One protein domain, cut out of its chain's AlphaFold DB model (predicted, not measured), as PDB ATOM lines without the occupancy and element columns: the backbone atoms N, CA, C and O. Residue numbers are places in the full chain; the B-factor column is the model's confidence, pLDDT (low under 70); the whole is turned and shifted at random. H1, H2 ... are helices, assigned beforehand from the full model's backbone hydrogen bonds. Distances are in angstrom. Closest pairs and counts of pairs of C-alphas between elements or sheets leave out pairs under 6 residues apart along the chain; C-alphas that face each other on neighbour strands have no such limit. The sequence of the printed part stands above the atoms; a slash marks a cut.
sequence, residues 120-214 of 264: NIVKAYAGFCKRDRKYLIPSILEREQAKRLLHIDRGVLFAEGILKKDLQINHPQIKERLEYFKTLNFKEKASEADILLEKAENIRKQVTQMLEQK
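Overview. This is residues 120 to 214 of the 264 residues of an uncharacterized protein of bacterium 336/3 (UniProt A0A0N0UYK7). Three long helices, H4, H2 and H1, pack side by side as a bundle, and the shorter H3 packs on H2, apart from H1. The 95 printed residues hold four named helices, H1 to H4, and no named strand: all helix. The whole is compact, radius of gyration of the C-alphas 13.6 A, but elongated, 44 by 26 by 16 A.

Arrangement. Start at H4, residues 186 to 212: it touches H2, residues 142 to 164, the same way, closest C-alphas Val 156 and Ala 200, 5.7 A. H1, residues 120 to 134, touches H4 opposite ways, closest C-alphas Ala 126 and Ala 200, 4.9 A. H2 forms helical hairpins with H1, closest C-alphas Cys 129 and Ile 152, 4.6 A, and with H3, residues 172 to 183, closest C-alphas Ala 146 and Phe 181, 5.2 A. Every O i to N i+4 pair is within hydrogen-bond range in H2 and H4, 10 of 11 in H1 and 6 of 8 in H3.

Along the chain. Find C-alpha 186 at (34.625, 48.791, -46.008); H4 runs 38.9 A to C-alpha 212 at (11.782, 60.572, -16.850). H2 spans 33.0 A, H1 21.5 A and H3 18.1 A.

Size, cuts and confidence. The printed part has no cut, no link is long, and no printed residue is under 70 in pLDDT.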
ATOM      1  N   ASN A 120      19.918  51.360 -17.426       97.56
ATOM      2  CA  ASN A 120      21.366  51.235 -17.495       97.56
ATOM      3  C   ASN A 120      21.792  50.173 -18.520       97.56
ATOM      4  O   ASN A 120      22.647  50.470 -19.351       97.56
ATOM      5  N   ILE A 121      21.141  49.003 -18.543       97.62
ATOM      6  CA  ILE A 121      21.433  47.945 -19.520       97.62
ATOM      7  C   ILE A 121      21.193  48.444 -20.950       97.62
ATOM      8  O   ILE A 121      22.080  48.357 -21.796       97.62
ATOM      9  N   VAL A 122      20.026  49.038 -21.228       97.69
ATOM     10  CA  VAL A 122      19.715  49.583 -22.566       97.69
ATOM     11  C   VAL A 122      20.747  50.640 -22.982       97.69
ATOM     12  O   VAL A 122      21.207  50.668 -24.126       97.69
ATOM     13  N   LYS A 123      21.150  51.510 -22.049       96.12
ATOM     14  CA  LYS A 123      22.157  52.545 -22.299       96.12
ATOM     15  C   LYS A 123      23.544  51.956 -22.551       96.12
ATOM     16  O   LYS A 123      24.267  52.521 -23.376       96.12
ATOM     17  N   ALA A 124      23.912  50.874 -21.868       95.75
ATOM     18  CA  ALA A 124      25.168  50.162 -22.080       95.75
ATOM     19  C   ALA A 124      25.237  49.608 -23.507       95.75
ATOM     20  O   ALA A 124      26.196  49.906 -24.224       95.75
ATOM     21  N   TYR A 125      24.169  48.937 -23.957       96.69
ATOM     22  CA  TYR A 125      24.053  48.428 -25.325       96.69
ATOM     23  C   TYR A 125      24.228  49.519 -26.382       96.69
ATOM     24  O   TYR A 125      25.101  49.440 -27.245       96.69
ATOM     25  N   ALA A 126      23.477  50.613 -26.259       94.81
ATOM     26  CA  ALA A 126      23.617  51.729 -27.188       94.81
ATOM     27  C   ALA A 126      24.978  52.451 -27.071       94.81
ATOM     28  O   ALA A 126      25.470  53.037 -28.034       94.81
ATOM     29  N   GLY A 127      25.589  52.447 -25.883       92.19
ATOM     30  CA  GLY A 127      26.886  53.067 -25.619       92.19
ATOM     31  C   GLY A 127      28.032  52.363 -26.338       92.19
ATOM     32  O   GLY A 127      28.887  53.033 -26.928       92.19
ATOM     33  N   PHE A 128      28.043  51.028 -26.350       90.62
ATOM     34  CA  PHE A 128      29.111  50.313 -27.037       90.62
ATOM     35  C   PHE A 128      28.989  50.378 -28.562       90.62
ATOM     36  O   PHE A 128      30.025  50.359 -29.220       90.62
ATOM     37  N   CYS A 129      27.796  50.575 -29.144       95.19
ATOM     38  CA  CYS A 129      27.657  50.819 -30.589       95.19
ATOM     39  C   CYS A 129      28.552  51.983 -31.048       95.19
ATOM     40  O   CYS A 129      29.295  51.883 -32.027       95.19
ATOM     41  N   LYS A 130      28.550  53.078 -30.276       92.56
ATOM     42  CA  LYS A 130      29.402  54.249 -30.517       92.56
ATOM     43  C   LYS A 130      30.883  53.950 -30.336       92.56
ATOM     44  O   LYS A 130      31.700  54.405 -31.140       92.56
ATOM     45  N   ARG A 131      31.236  53.193 -29.294       91.81
ATOM     46  CA  ARG A 131      32.614  52.745 -29.060       91.81
ATOM     47  C   ARG A 131      33.112  51.928 -30.250       91.81
ATOM     48  O   ARG A 131      34.158  52.241 -30.805       91.81
ATOM     49  N   ASP A 132      32.363  50.919 -30.669       93.19
ATOM     50  CA  ASP A 132      32.825  49.954 -31.662       93.19
ATOM     51  C   ASP A 132      32.842  50.529 -33.071       93.19
ATOM     52  O   ASP A 132      33.746  50.202 -33.838       93.19
ATOM     53  N   ARG A 133      31.966  51.492 -33.381       94.31
ATOM     54  CA  ARG A 133      32.089  52.289 -34.606       94.31
ATOM     55  C   ARG A 133      33.450  52.968 -34.729       94.31
ATOM     56  O   ARG A 133      34.008  52.989 -35.825       94.31
ATOM     57  N   LYS A 134      33.979  53.539 -33.638       93.38
ATOM     58  CA  LYS A 134      35.274  54.248 -33.635       93.38
ATOM     59  C   LYS A 134      36.421  53.329 -34.059       93.38
ATOM     60  O   LYS A 134      37.386  53.782 -34.663       93.38
ATOM     61  N   TYR A 135      36.301  52.046 -33.744       92.38
ATOM     62  CA  TYR A 135      37.293  51.025 -34.055       92.38
ATOM     63  C   TYR A 135      37.002  50.269 -35.362       92.38
ATOM     64  O   TYR A 135      37.781  49.401 -35.753       92.38
ATOM     65  N   LEU A 136      35.898  50.577 -36.050       93.81
ATOM     66  CA  LEU A 136      35.637  50.103 -37.404       93.81
ATOM     67  C   LEU A 136      36.418  50.986 -38.389       93.81
ATOM     68  O   LEU A 136      35.908  51.983 -38.902       93.81
ATOM     69  N   ILE A 137      37.684  50.630 -38.599       93.25
ATOM     70  CA  ILE A 137      38.650  51.374 -39.418       93.25
ATOM     71  C   ILE A 137      39.143  50.531 -40.607       93.25
ATOM     72  O   ILE A 137      39.077  49.304 -40.540       93.25
ATOM     73  N   PRO A 138      39.661  51.139 -41.690       90.81
ATOM     74  CA  PRO A 138      40.071  50.387 -42.881       90.81
ATOM     75  C   PRO A 138      41.222  49.403 -42.643       90.81
ATOM     76  O   PRO A 138      41.356  48.428 -43.372       90.81
ATOM     77  N   SER A 139      42.075  49.672 -41.651       90.81
ATOM     78  CA  SER A 139      43.319  48.931 -41.414       90.81
ATOM     79  C   SER A 139      43.142  47.599 -40.684       90.81
ATOM     80  O   SER A 139      44.087  46.815 -40.637       90.81
ATOM     81  N   ILE A 140      41.971  47.325 -40.102       91.75
ATOM     82  CA  ILE A 140      41.698  46.025 -39.475       91.75
ATOM     83  C   ILE A 140      41.279  44.994 -40.529       91.75
ATOM     84  O   ILE A 140      40.683  45.348 -41.546       91.75
ATOM     85  N   LEU A 141      41.558  43.713 -40.273       91.12
ATOM     86  CA  LEU A 141      41.203  42.606 -41.167       91.12
ATOM     87  C   LEU A 141      39.700  42.595 -41.484       91.12
ATOM     88  O   LEU A 141      38.876  42.820 -40.599       91.12
ATOM     89  N   GLU A 142      39.321  42.261 -42.719       89.12
ATOM     90  CA  GLU A 142      37.914  42.285 -43.161       89.12
ATOM     91  C   GLU A 142      36.992  41.397 -42.309       89.12
ATOM     92  O   GLU A 142      35.866  41.792 -41.994       89.12
ATOM     93  N   ARG A 143      37.489  40.232 -41.867       88.25
ATOM     94  CA  ARG A 143      36.788  39.344 -40.921       88.25
ATOM     95  C   ARG A 143      36.468  40.063 -39.607       88.25
ATOM     96  O   ARG A 143      35.357  39.944 -39.098       88.25
ATOM     97  N   GLU A 144      37.417  40.832 -39.084       91.19
ATOM     98  CA  GLU A 144      37.255  41.594 -37.842       91.19
ATOM     99  C   GLU A 144      36.345  42.812 -38.035       91.19
ATOM    100  O   GLU A 144      35.572  43.149 -37.140       91.19
ATOM    101  N   GLN A 145      36.345  43.424 -39.224       94.44
ATOM    102  CA  GLN A 145      35.375  44.466 -39.572       94.44
ATOM    103  C   GLN A 145      33.939  43.924 -39.532       94.44
ATOM    104  O   GLN A 145      33.062  44.563 -38.954       94.44
ATOM    105  N   ALA A 146      33.695  42.741 -40.113       94.94
ATOM    106  CA  ALA A 146      32.373  42.112 -40.117       94.94
ATOM    107  C   ALA A 146      31.912  41.724 -38.701       94.94
ATOM    108  O   ALA A 146      30.780  42.022 -38.325       94.94
ATOM    109  N   LYS A 147      32.796  41.134 -37.883       93.19
ATOM    110  CA  LYS A 147      32.506  40.838 -36.467       93.19
ATOM    111  C   LYS A 147      32.184  42.101 -35.667       93.19
ATOM    112  O   LYS A 147      31.252  42.109 -34.869       93.19
ATOM    113  N   ARG A 148      32.936  43.183 -35.885       94.69
ATOM    114  CA  ARG A 148      32.717  44.459 -35.196       94.69
ATOM    115  C   ARG A 148      31.397  45.105 -35.611       94.69
ATOM    116  O   ARG A 148      30.679  45.602 -34.750       94.69
ATOM    117  N   LEU A 149      31.043  45.045 -36.897       96.81
ATOM    118  CA  LEU A 149      29.735  45.488 -37.380       96.81
ATOM    119  C   LEU A 149      28.594  44.645 -36.793       96.81
ATOM    120  O   LEU A 149      27.603  45.208 -36.340       96.81
ATOM    121  N   LEU A 150      28.766  43.321 -36.699       95.88
ATOM    122  CA  LEU A 150      27.815  42.447 -36.009       95.88
ATOM    123  C   LEU A 150      27.643  42.835 -34.537       95.88
ATOM    124  O   LEU A 150      26.526  42.820 -34.030       95.88
ATOM    125  N   HIS A 151      28.728  43.194 -33.847       94.75
ATOM    126  CA  HIS A 151      28.646  43.643 -32.460       94.75
ATOM    127  C   HIS A 151      27.809  44.928 -32.338       94.75
ATOM    128  O   HIS A 151      26.934  45.003 -31.481       94.75
ATOM    129  N   ILE A 152      27.992  45.897 -33.244       97.06
ATOM    130  CA  ILE A 152      27.165  47.117 -33.305       97.06
ATOM    131  C   ILE A 152      25.686  46.775 -33.569       97.06
ATOM    132  O   ILE A 152      24.808  47.286 -32.874       97.06
ATOM    133  N   ASP A 153      25.404  45.899 -34.539       96.81
ATOM    134  CA  ASP A 153      24.040  45.469 -34.890       96.81
ATOM    135  C   ASP A 153      23.342  44.780 -33.711       96.81
ATOM    136  O   ASP A 153      22.225  45.143 -33.340       96.81
ATOM    137  N   ARG A 154      24.049  43.868 -33.030       95.62
ATOM    138  CA  ARG A 154      23.584  43.231 -31.793       95.62
ATOM    139  C   ARG A 154      23.266  44.242 -30.700       95.62
ATOM    140  O   ARG A 154      22.286  44.056 -29.990       95.62
ATOM    141  N   GLY A 155      24.065  45.298 -30.561       95.94
ATOM    142  CA  GLY A 155      23.794  46.354 -29.587       95.94
ATOM    143  C   GLY A 155      22.429  47.002 -29.793       95.94
ATOM    144  O   GLY A 155      21.677  47.184 -28.837       95.94
ATOM    145  N   VAL A 156      22.060  47.275 -31.046       97.19
ATOM    146  CA  VAL A 156      20.725  47.784 -31.392       97.19
ATOM    147  C   VAL A 156      19.657  46.717 -31.149       97.19
ATOM    148  O   VAL A 156      18.692  46.977 -30.431       97.19
ATOM    149  N   LEU A 157      19.850  45.511 -31.692       96.00
ATOM    150  CA  LEU A 157      18.895  44.404 -31.589       96.00
ATOM    151  C   LEU A 157      18.557  44.072 -30.129       96.00
ATOM    152  O   LEU A 157      17.388  43.931 -29.771       96.00
ATOM    153  N   PHE A 158      19.573  43.968 -29.273       96.75
ATOM    154  CA  PHE A 158      19.389  43.601 -27.873       96.75
ATOM    155  C   PHE A 158      18.761  44.738 -27.075       96.75
ATOM    156  O   PHE A 158      17.857  44.490 -26.279       96.75
ATOM    157  N   ALA A 159      19.150  45.989 -27.331       97.25
ATOM    158  CA  ALA A 159      18.506  47.134 -26.700       97.25
ATOM    159  C   ALA A 159      17.006  47.216 -27.044       97.25
ATOM    160  O   ALA A 159      16.185  47.444 -26.155       97.25
ATOM    161  N   GLU A 160      16.628  46.974 -28.303       96.50
ATOM    162  CA  GLU A 160      15.218  46.898 -28.702       96.50
ATOM    163  C   GLU A 160      14.483  45.738 -28.022       96.50
ATOM    164  O   GLU A 160      13.373  45.937 -27.524       96.50
ATOM    165  N   GLY A 161      15.099  44.554 -27.973       96.50
ATOM    166  CA  GLY A 161      14.510  43.377 -27.332       96.50
ATOM    167  C   GLY A 161      14.267  43.576 -25.833       96.50
ATOM    168  O   GLY A 161      13.248  43.166 -25.284       96.50
ATOM    169  N   ILE A 162      15.165  44.293 -25.155       97.25
ATOM    170  CA  ILE A 162      14.996  44.664 -23.743       97.25
ATOM    171  C   ILE A 162      13.805  45.613 -23.572       97.25
ATOM    172  O   ILE A 162      12.967  45.396 -22.697       97.25
ATOM    173  N   LEU A 163      13.691  46.639 -24.423       97.12
ATOM    174  CA  LEU A 163      12.582  47.600 -24.370       97.12
ATOM    175  C   LEU A 163      11.219  46.949 -24.644       97.12
ATOM    176  O   LEU A 163      10.215  47.360 -24.061       97.12
ATOM    177  N   LYS A 164      11.184  45.929 -25.506       96.12
ATOM    178  CA  LYS A 164       9.990  45.134 -25.834       96.12
ATOM    179  C   LYS A 164       9.736  43.982 -24.853       96.12
ATOM    180  O   LYS A 164       8.661  43.391 -24.881       96.12
ATOM    181  N   LYS A 165      10.684  43.708 -23.951       95.06
ATOM    182  CA  LYS A 165      10.700  42.565 -23.025       95.06
ATOM    183  C   LYS A 165      10.685  41.193 -23.719       95.06
ATOM    184  O   LYS A 165      10.153  40.233 -23.167       95.06
ATOM    185  N   ASP A 166      11.291  41.088 -24.896       93.69
ATOM    186  CA  ASP A 166      11.305  39.890 -25.745       93.69
ATOM    187  C   ASP A 166      12.714  39.511 -26.243       93.69
ATOM    188  O   ASP A 166      12.859  38.838 -27.260       93.69
ATOM    189  N   LEU A 167      13.763  39.917 -25.515       94.75
ATOM    190  CA  LEU A 167      15.155  39.660 -25.891       94.75
ATOM    191  C   LEU A 167      15.443  38.172 -26.158       94.75
ATOM    192  O   LEU A 167      15.219  37.306 -25.306       94.75
ATOM    193  N   GLN A 168      16.060  37.912 -27.310       91.62
ATOM    194  CA  GLN A 168      16.577  36.607 -27.719       91.62
ATOM    195  C   GLN A 168      18.068  36.727 -28.055       91.62
ATOM    196  O   GLN A 168      18.433  37.364 -29.039       91.62
ATOM    197  N   ILE A 169      18.932  36.110 -27.242       90.94
ATOM    198  CA  ILE A 169      20.392  36.180 -27.435       90.94
ATOM    199  C   ILE A 169      20.854  35.342 -28.635       90.94
ATOM    200  O   ILE A 169      21.679  35.805 -29.418       90.94
ATOM    201  N   ASN A 170      20.286  34.150 -28.831       87.44
ATOM    202  CA  ASN A 170      20.577  33.282 -29.977       87.44
ATOM    203  C   ASN A 170      19.534  33.471 -31.092       87.44
ATOM    204  O   ASN A 170      18.769  32.564 -31.423       87.44
ATOM    205  N   HIS A 171      19.435  34.696 -31.608       85.25
ATOM    206  CA  HIS A 171      18.473  35.031 -32.654       85.25
ATOM    207  C   HIS A 171      18.994  34.565 -34.032       85.25
ATOM    208  O   HIS A 171      20.107  34.948 -34.402       85.25
ATOM    209  N   PRO A 172      18.212  33.824 -34.851       84.06
ATOM    210  CA  PRO A 172      18.665  33.301 -36.152       84.06
ATOM    211  C   PRO A 172      19.258  34.364 -37.089       84.06
ATOM    212  O   PRO A 172      20.262  34.125 -37.760       84.06
ATOM    213  N   GLN A 173      18.691  35.576 -37.059       88.75
ATOM    214  CA  GLN A 173      19.185  36.712 -37.846       88.75
ATOM    215  C   GLN A 173      20.640  37.089 -37.539       88.75
ATOM    216  O   GLN A 173      21.282  37.668 -38.404       88.75
ATOM    217  N   ILE A 174      21.198  36.777 -36.362       93.19
ATOM    218  CA  ILE A 174      22.590  37.134 -36.031       93.19
ATOM    219  C   ILE A 174      23.559  36.455 -37.003       93.19
ATOM    220  O   ILE A 174      24.474  37.092 -37.529       93.19
ATOM    221  N   LYS A 175      23.344  35.166 -37.276       91.38
ATOM    222  CA  LYS A 175      24.187  34.411 -38.204       91.38
ATOM    223  C   LYS A 175      24.019  34.916 -39.637       91.38
ATOM    224  O   LYS A 175      25.010  35.121 -40.329       91.38
ATOM    225  N   GLU A 176      22.783  35.173 -40.059       93.31
ATOM    226  CA  GLU A 176      22.476  35.728 -41.386       93.31
ATOM    227  C   GLU A 176      23.115  37.111 -41.588       93.31
ATOM    228  O   GLU A 176      23.736  37.370 -42.619       93.31
ATOM    229  N   ARG A 177      23.032  37.978 -40.573       95.25
ATOM    230  CA  ARG A 177      23.666  39.302 -40.544       95.25
ATOM    231  C   ARG A 177      25.175  39.205 -40.662       95.25
ATOM    232  O   ARG A 177      25.761  39.957 -41.431       95.25
ATOM    233  N   LEU A 178      25.807  38.279 -39.938       95.25
ATOM    234  CA  LEU A 178      27.251  38.082 -40.025       95.25
ATOM    235  C   LEU A 178      27.682  37.689 -41.442       95.25
ATOM    236  O   LEU A 178      28.646  38.256 -41.955       95.25
ATOM    237  N   GLU A 179      26.978  36.748 -42.075       94.44
ATOM    238  CA  GLU A 179      27.281  36.347 -43.453       94.44
ATOM    239  C   GLU A 179      27.060  37.498 -44.440       94.44
ATOM    240  O   GLU A 179      27.934  37.757 -45.264       94.44
ATOM    241  N   TYR A 180      25.975  38.268 -44.301       96.12
ATOM    242  CA  TYR A 180      25.760  39.490 -45.084       96.12
ATOM    243  C   TYR A 180      26.891  40.511 -44.882       96.12
ATOM    244  O   TYR A 180      27.456  41.024 -45.842       96.12
ATOM    245  N   PHE A 181      27.309  40.779 -43.644       96.94
ATOM    246  CA  PHE A 181      28.376  41.746 -43.380       96.94
ATOM    247  C   PHE A 181      29.729  41.320 -43.954       96.94
ATOM    248  O   PHE A 181      30.535  42.186 -44.302       96.94
ATOM    249  N   LYS A 182      29.992  40.017 -44.105       95.38
ATOM    250  CA  LYS A 182      31.201  39.527 -44.785       95.38
ATOM    251  C   LYS A 182      31.218  39.867 -46.278       95.38
ATOM    252  O   LYS A 182      32.309  40.010 -46.817       95.38
ATOM    253  N   THR A 183      30.064  40.036 -46.934       96.38
ATOM    254  CA  THR A 183      30.005  40.359 -48.374       96.38
ATOM    255  C   THR A 183      30.221  41.839 -48.678       96.38
ATOM    256  O   THR A 183      30.445  42.196 -49.830       96.38
ATOM    257  N   LEU A 184      30.122  42.707 -47.670       96.88
ATOM    258  CA  LEU A 184      30.239  44.153 -47.837       96.88
ATOM    259  C   LEU A 184      31.699  44.595 -47.962       96.88
ATOM    260  O   LEU A 184      32.571  44.069 -47.275       96.88
ATOM    261  N   ASN A 185      31.977  45.640 -48.735       95.81
ATOM    262  CA  ASN A 185      33.257  46.349 -48.663       95.81
ATOM    263  C   ASN A 185      33.304  47.306 -47.452       95.81
ATOM    264  O   ASN A 185      32.308  47.525 -46.761       95.81
ATOM    265  N   PHE A 186      34.468  47.902 -47.168       95.81
ATOM    266  CA  PHE A 186      34.625  48.791 -46.008       95.81
ATOM    267  C   PHE A 186      33.655  49.987 -46.014       95.81
ATOM    268  O   PHE A 186      33.100  50.333 -44.972       95.81
ATOM    269  N   LYS A 187      33.432  50.623 -47.172       96.56
ATOM    270  CA  LYS A 187      32.557  51.802 -47.279       96.56
ATOM    271  C   LYS A 187      31.104  51.437 -46.969       96.56
ATOM    272  O   LYS A 187      30.427  52.181 -46.267       96.56
ATOM    273  N   GLU A 188      30.653  50.286 -47.456       97.69
ATOM    274  CA  GLU A 188      29.329  49.737 -47.159       97.69
ATOM    275  C   GLU A 188      29.193  49.395 -45.672       97.69
ATOM    276  O   GLU A 188      28.242  49.841 -45.034       97.69
ATOM    277  N   LYS A 189      30.185  48.710 -45.083       97.44
ATOM    278  CA  LYS A 189      30.206  48.422 -43.638       97.44
ATOM    279  C   LYS A 189      30.136  49.696 -42.792       97.44
ATOM    280  O   LYS A 189      29.424  49.730 -41.793       97.44
ATOM    281  N   ALA A 190      30.875  50.737 -43.174       96.69
ATOM    282  CA  ALA A 190      30.856  52.021 -42.478       96.69
ATOM    283  C   ALA A 190      29.476  52.692 -42.567       96.69
ATOM    284  O   ALA A 190      28.980  53.181 -41.555       96.69
ATOM    285  N   SER A 191      28.838  52.649 -43.741       97.75
ATOM    286  CA  SER A 191      27.485  53.178 -43.944       97.75
ATOM    287  C   SER A 191      26.442  52.441 -43.098       97.75
ATOM    288  O   SER A 191      25.607  53.080 -42.464       97.75
ATOM    289  N   GLU A 192      26.495  51.108 -43.051       98.00
ATOM    290  CA  GLU A 192      25.617  50.296 -42.193       98.00
ATOM    291  C   GLU A 192      25.830  50.624 -40.711       98.00
ATOM    292  O   GLU A 192      24.874  50.807 -39.956       98.00
ATOM    293  N   ALA A 193      27.089  50.772 -40.288       97.56
ATOM    294  CA  ALA A 193      27.414  51.145 -38.917       97.56
ATOM    295  C   ALA A 193      26.844  52.524 -38.535       97.56
ATOM    296  O   ALA A 193      26.392  52.698 -37.404       97.56
ATOM    297  N   ASP A 194      26.840  53.487 -39.462       97.56
ATOM    298  CA  ASP A 194      26.277  54.824 -39.244       97.56
ATOM    299  C   ASP A 194      24.741  54.784 -39.110       97.56
ATOM    300  O   ASP A 194      24.186  55.430 -38.218       97.56
ATOM    301  N   ILE A 195      24.055  53.946 -39.899       98.00
ATOM    302  CA  ILE A 195      22.606  53.701 -39.767       98.00
ATOM    303  C   ILE A 195      22.277  53.081 -38.402       98.00
ATOM    304  O   ILE A 195      21.336  53.496 -37.720       98.00
ATOM    305  N   LEU A 196      23.048  52.079 -37.976       98.12
ATOM    306  CA  LEU A 196      22.865  51.432 -36.674       98.12
ATOM    307  C   LEU A 196      23.126  52.397 -35.513       98.12
ATOM    308  O   LEU A 196      22.443  52.343 -34.491       98.12
ATOM    309  N   LEU A 197      24.071  53.318 -35.678       97.50
ATOM    310  CA  LEU A 197      24.345  54.374 -34.711       97.50
ATOM    311  C   LEU A 197      23.182  55.342 -34.544       97.50
ATOM    312  O   LEU A 197      22.839  55.688 -33.414       97.50
ATOM    313  N   GLU A 198      22.549  55.748 -35.642       97.88
ATOM    314  CA  GLU A 198      21.355  56.588 -35.578       97.88
ATOM    315  C   GLU A 198      20.231  55.888 -34.797       97.88
ATOM    316  O   GLU A 198      19.609  56.488 -33.914       97.88
ATOM    317  N   LYS A 199      20.026  54.585 -35.041       98.12
ATOM    318  CA  LYS A 199      19.078  53.769 -34.265       98.12
ATOM    319  C   LYS A 199      19.449  53.711 -32.784       98.12
ATOM    320  O   LYS A 199      18.586  53.937 -31.938       98.12
ATOM    321  N   ALA A 200      20.719  53.467 -32.461       97.94
ATOM    322  CA  ALA A 200      21.203  53.437 -31.083       97.94
ATOM    323  C   ALA A 200      20.973  54.779 -30.360       97.94
ATOM    324  O   ALA A 200      20.535  54.797 -29.209       97.94
ATOM    325  N   GLU A 201      21.199  55.914 -31.026       97.62
ATOM    326  CA  GLU A 201      20.926  57.240 -30.456       97.62
ATOM    327  C   GLU A 201      19.424  57.490 -30.250       97.62
ATOM    328  O   GLU A 201      19.021  58.052 -29.229       97.62
ATOM    329  N   ASN A 202      18.570  57.020 -31.162       97.94
ATOM    330  CA  ASN A 202      17.119  57.088 -30.980       97.94
ATOM    331  C   ASN A 202      16.650  56.234 -29.790       97.94
ATOM    332  O   ASN A 202      15.868  56.717 -28.968       97.94
ATOM    333  N   ILE A 203      17.200  55.030 -29.621       98.06
ATOM    334  CA  ILE A 203      16.962  54.174 -28.448       98.06
ATOM    335  C   ILE A 203      17.387  54.882 -27.155       98.06
ATOM    336  O   ILE A 203      16.647  54.874 -26.170       98.06
ATOM    337  N   ARG A 204      18.545  55.561 -27.142       97.31
ATOM    338  CA  ARG A 204      19.009  56.331 -25.971       97.31
ATOM    339  C   ARG A 204      18.045  57.453 -25.598       97.31
ATOM    340  O   ARG A 204      17.771  57.649 -24.410       97.31
ATOM    341  N   LYS A 205      17.521  58.183 -26.586       97.69
ATOM    342  CA  LYS A 205      16.504  59.225 -26.361       97.69
ATOM    343  C   LYS A 205      15.223  58.612 -25.800       97.69
ATOM    344  O   LYS A 205      14.731  59.078 -24.774       97.69
ATOM    345  N   GLN A 206      14.739  57.530 -26.412       97.88
ATOM    346  CA  GLN A 206      13.539  56.820 -25.974       97.88
ATOM    347  C   GLN A 206      13.662  56.335 -24.526       97.88
ATOM    348  O   GLN A 206      12.790  56.623 -23.709       97.88
ATOM    349  N   VAL A 207      14.746  55.636 -24.177       97.75
ATOM    350  CA  VAL A 207      14.909  55.084 -22.825       97.75
ATOM    351  C   VAL A 207      15.099  56.181 -21.772       97.75
ATOM    352  O   VAL A 207      14.639  56.037 -20.641       97.75
ATOM    353  N   THR A 208      15.705  57.314 -22.144       98.12
ATOM    354  CA  THR A 208      15.807  58.493 -21.268       98.12
ATOM    355  C   THR A 208      14.427  59.080 -20.984       98.12
ATOM    356  O   THR A 208      14.077  59.275 -19.822       98.12
ATOM    357  N   GLN A 209      13.599  59.251 -22.016       98.12
ATOM    358  CA  GLN A 209      12.219  59.704 -21.852       98.12
ATOM    359  C   GLN A 209      11.391  58.717 -21.011       98.12
ATOM    360  O   GLN A 209      10.601  59.129 -20.163       98.12
ATOM    361  N   MET A 210      11.579  57.406 -21.198       98.06
ATOM    362  CA  MET A 210      10.925  56.389 -20.368       98.06
ATOM    363  C   MET A 210      11.342  56.497 -18.899       98.06
ATOM    364  O   MET A 210      10.490  56.337 -18.026       98.06
ATOM    365  N   LEU A 211      12.618  56.780 -18.616       97.75
ATOM    366  CA  LEU A 211      13.110  56.964 -17.251       97.75
ATOM    367  C   LEU A 211      12.481  58.204 -16.598       97.75
ATOM    368  O   LEU A 211      11.994  58.118 -15.473       97.75
ATOM    369  N   GLU A 212      12.431  59.331 -17.312       97.75
ATOM    370  CA  GLU A 212      11.782  60.572 -16.850       97.75
ATOM    371  C   GLU A 212      10.286  60.368 -16.573       97.75
ATOM    372  O   GLU A 212       9.752  60.852 -15.575       97.75
ATOM    373  N   GLN A 213       9.618  59.578 -17.416       97.81
ATOM    374  CA  GLN A 213       8.212  59.197 -17.265       97.81
ATOM    375  C   GLN A 213       7.982  58.068 -16.247       97.81
ATOM    376  O   GLN A 213       6.844  57.629 -16.092       97.81
ATOM    377  N   LYS A 214       9.032  57.576 -15.572       96.56
ATOM    378  CA  LYS A 214       8.981  56.447 -14.625       96.56
ATOM    379  C   LYS A 214       8.400  55.152 -15.223       96.56
ATOM    380  O   LYS A 214       7.818  54.346 -14.507       96.56
TER     381      LYS A 214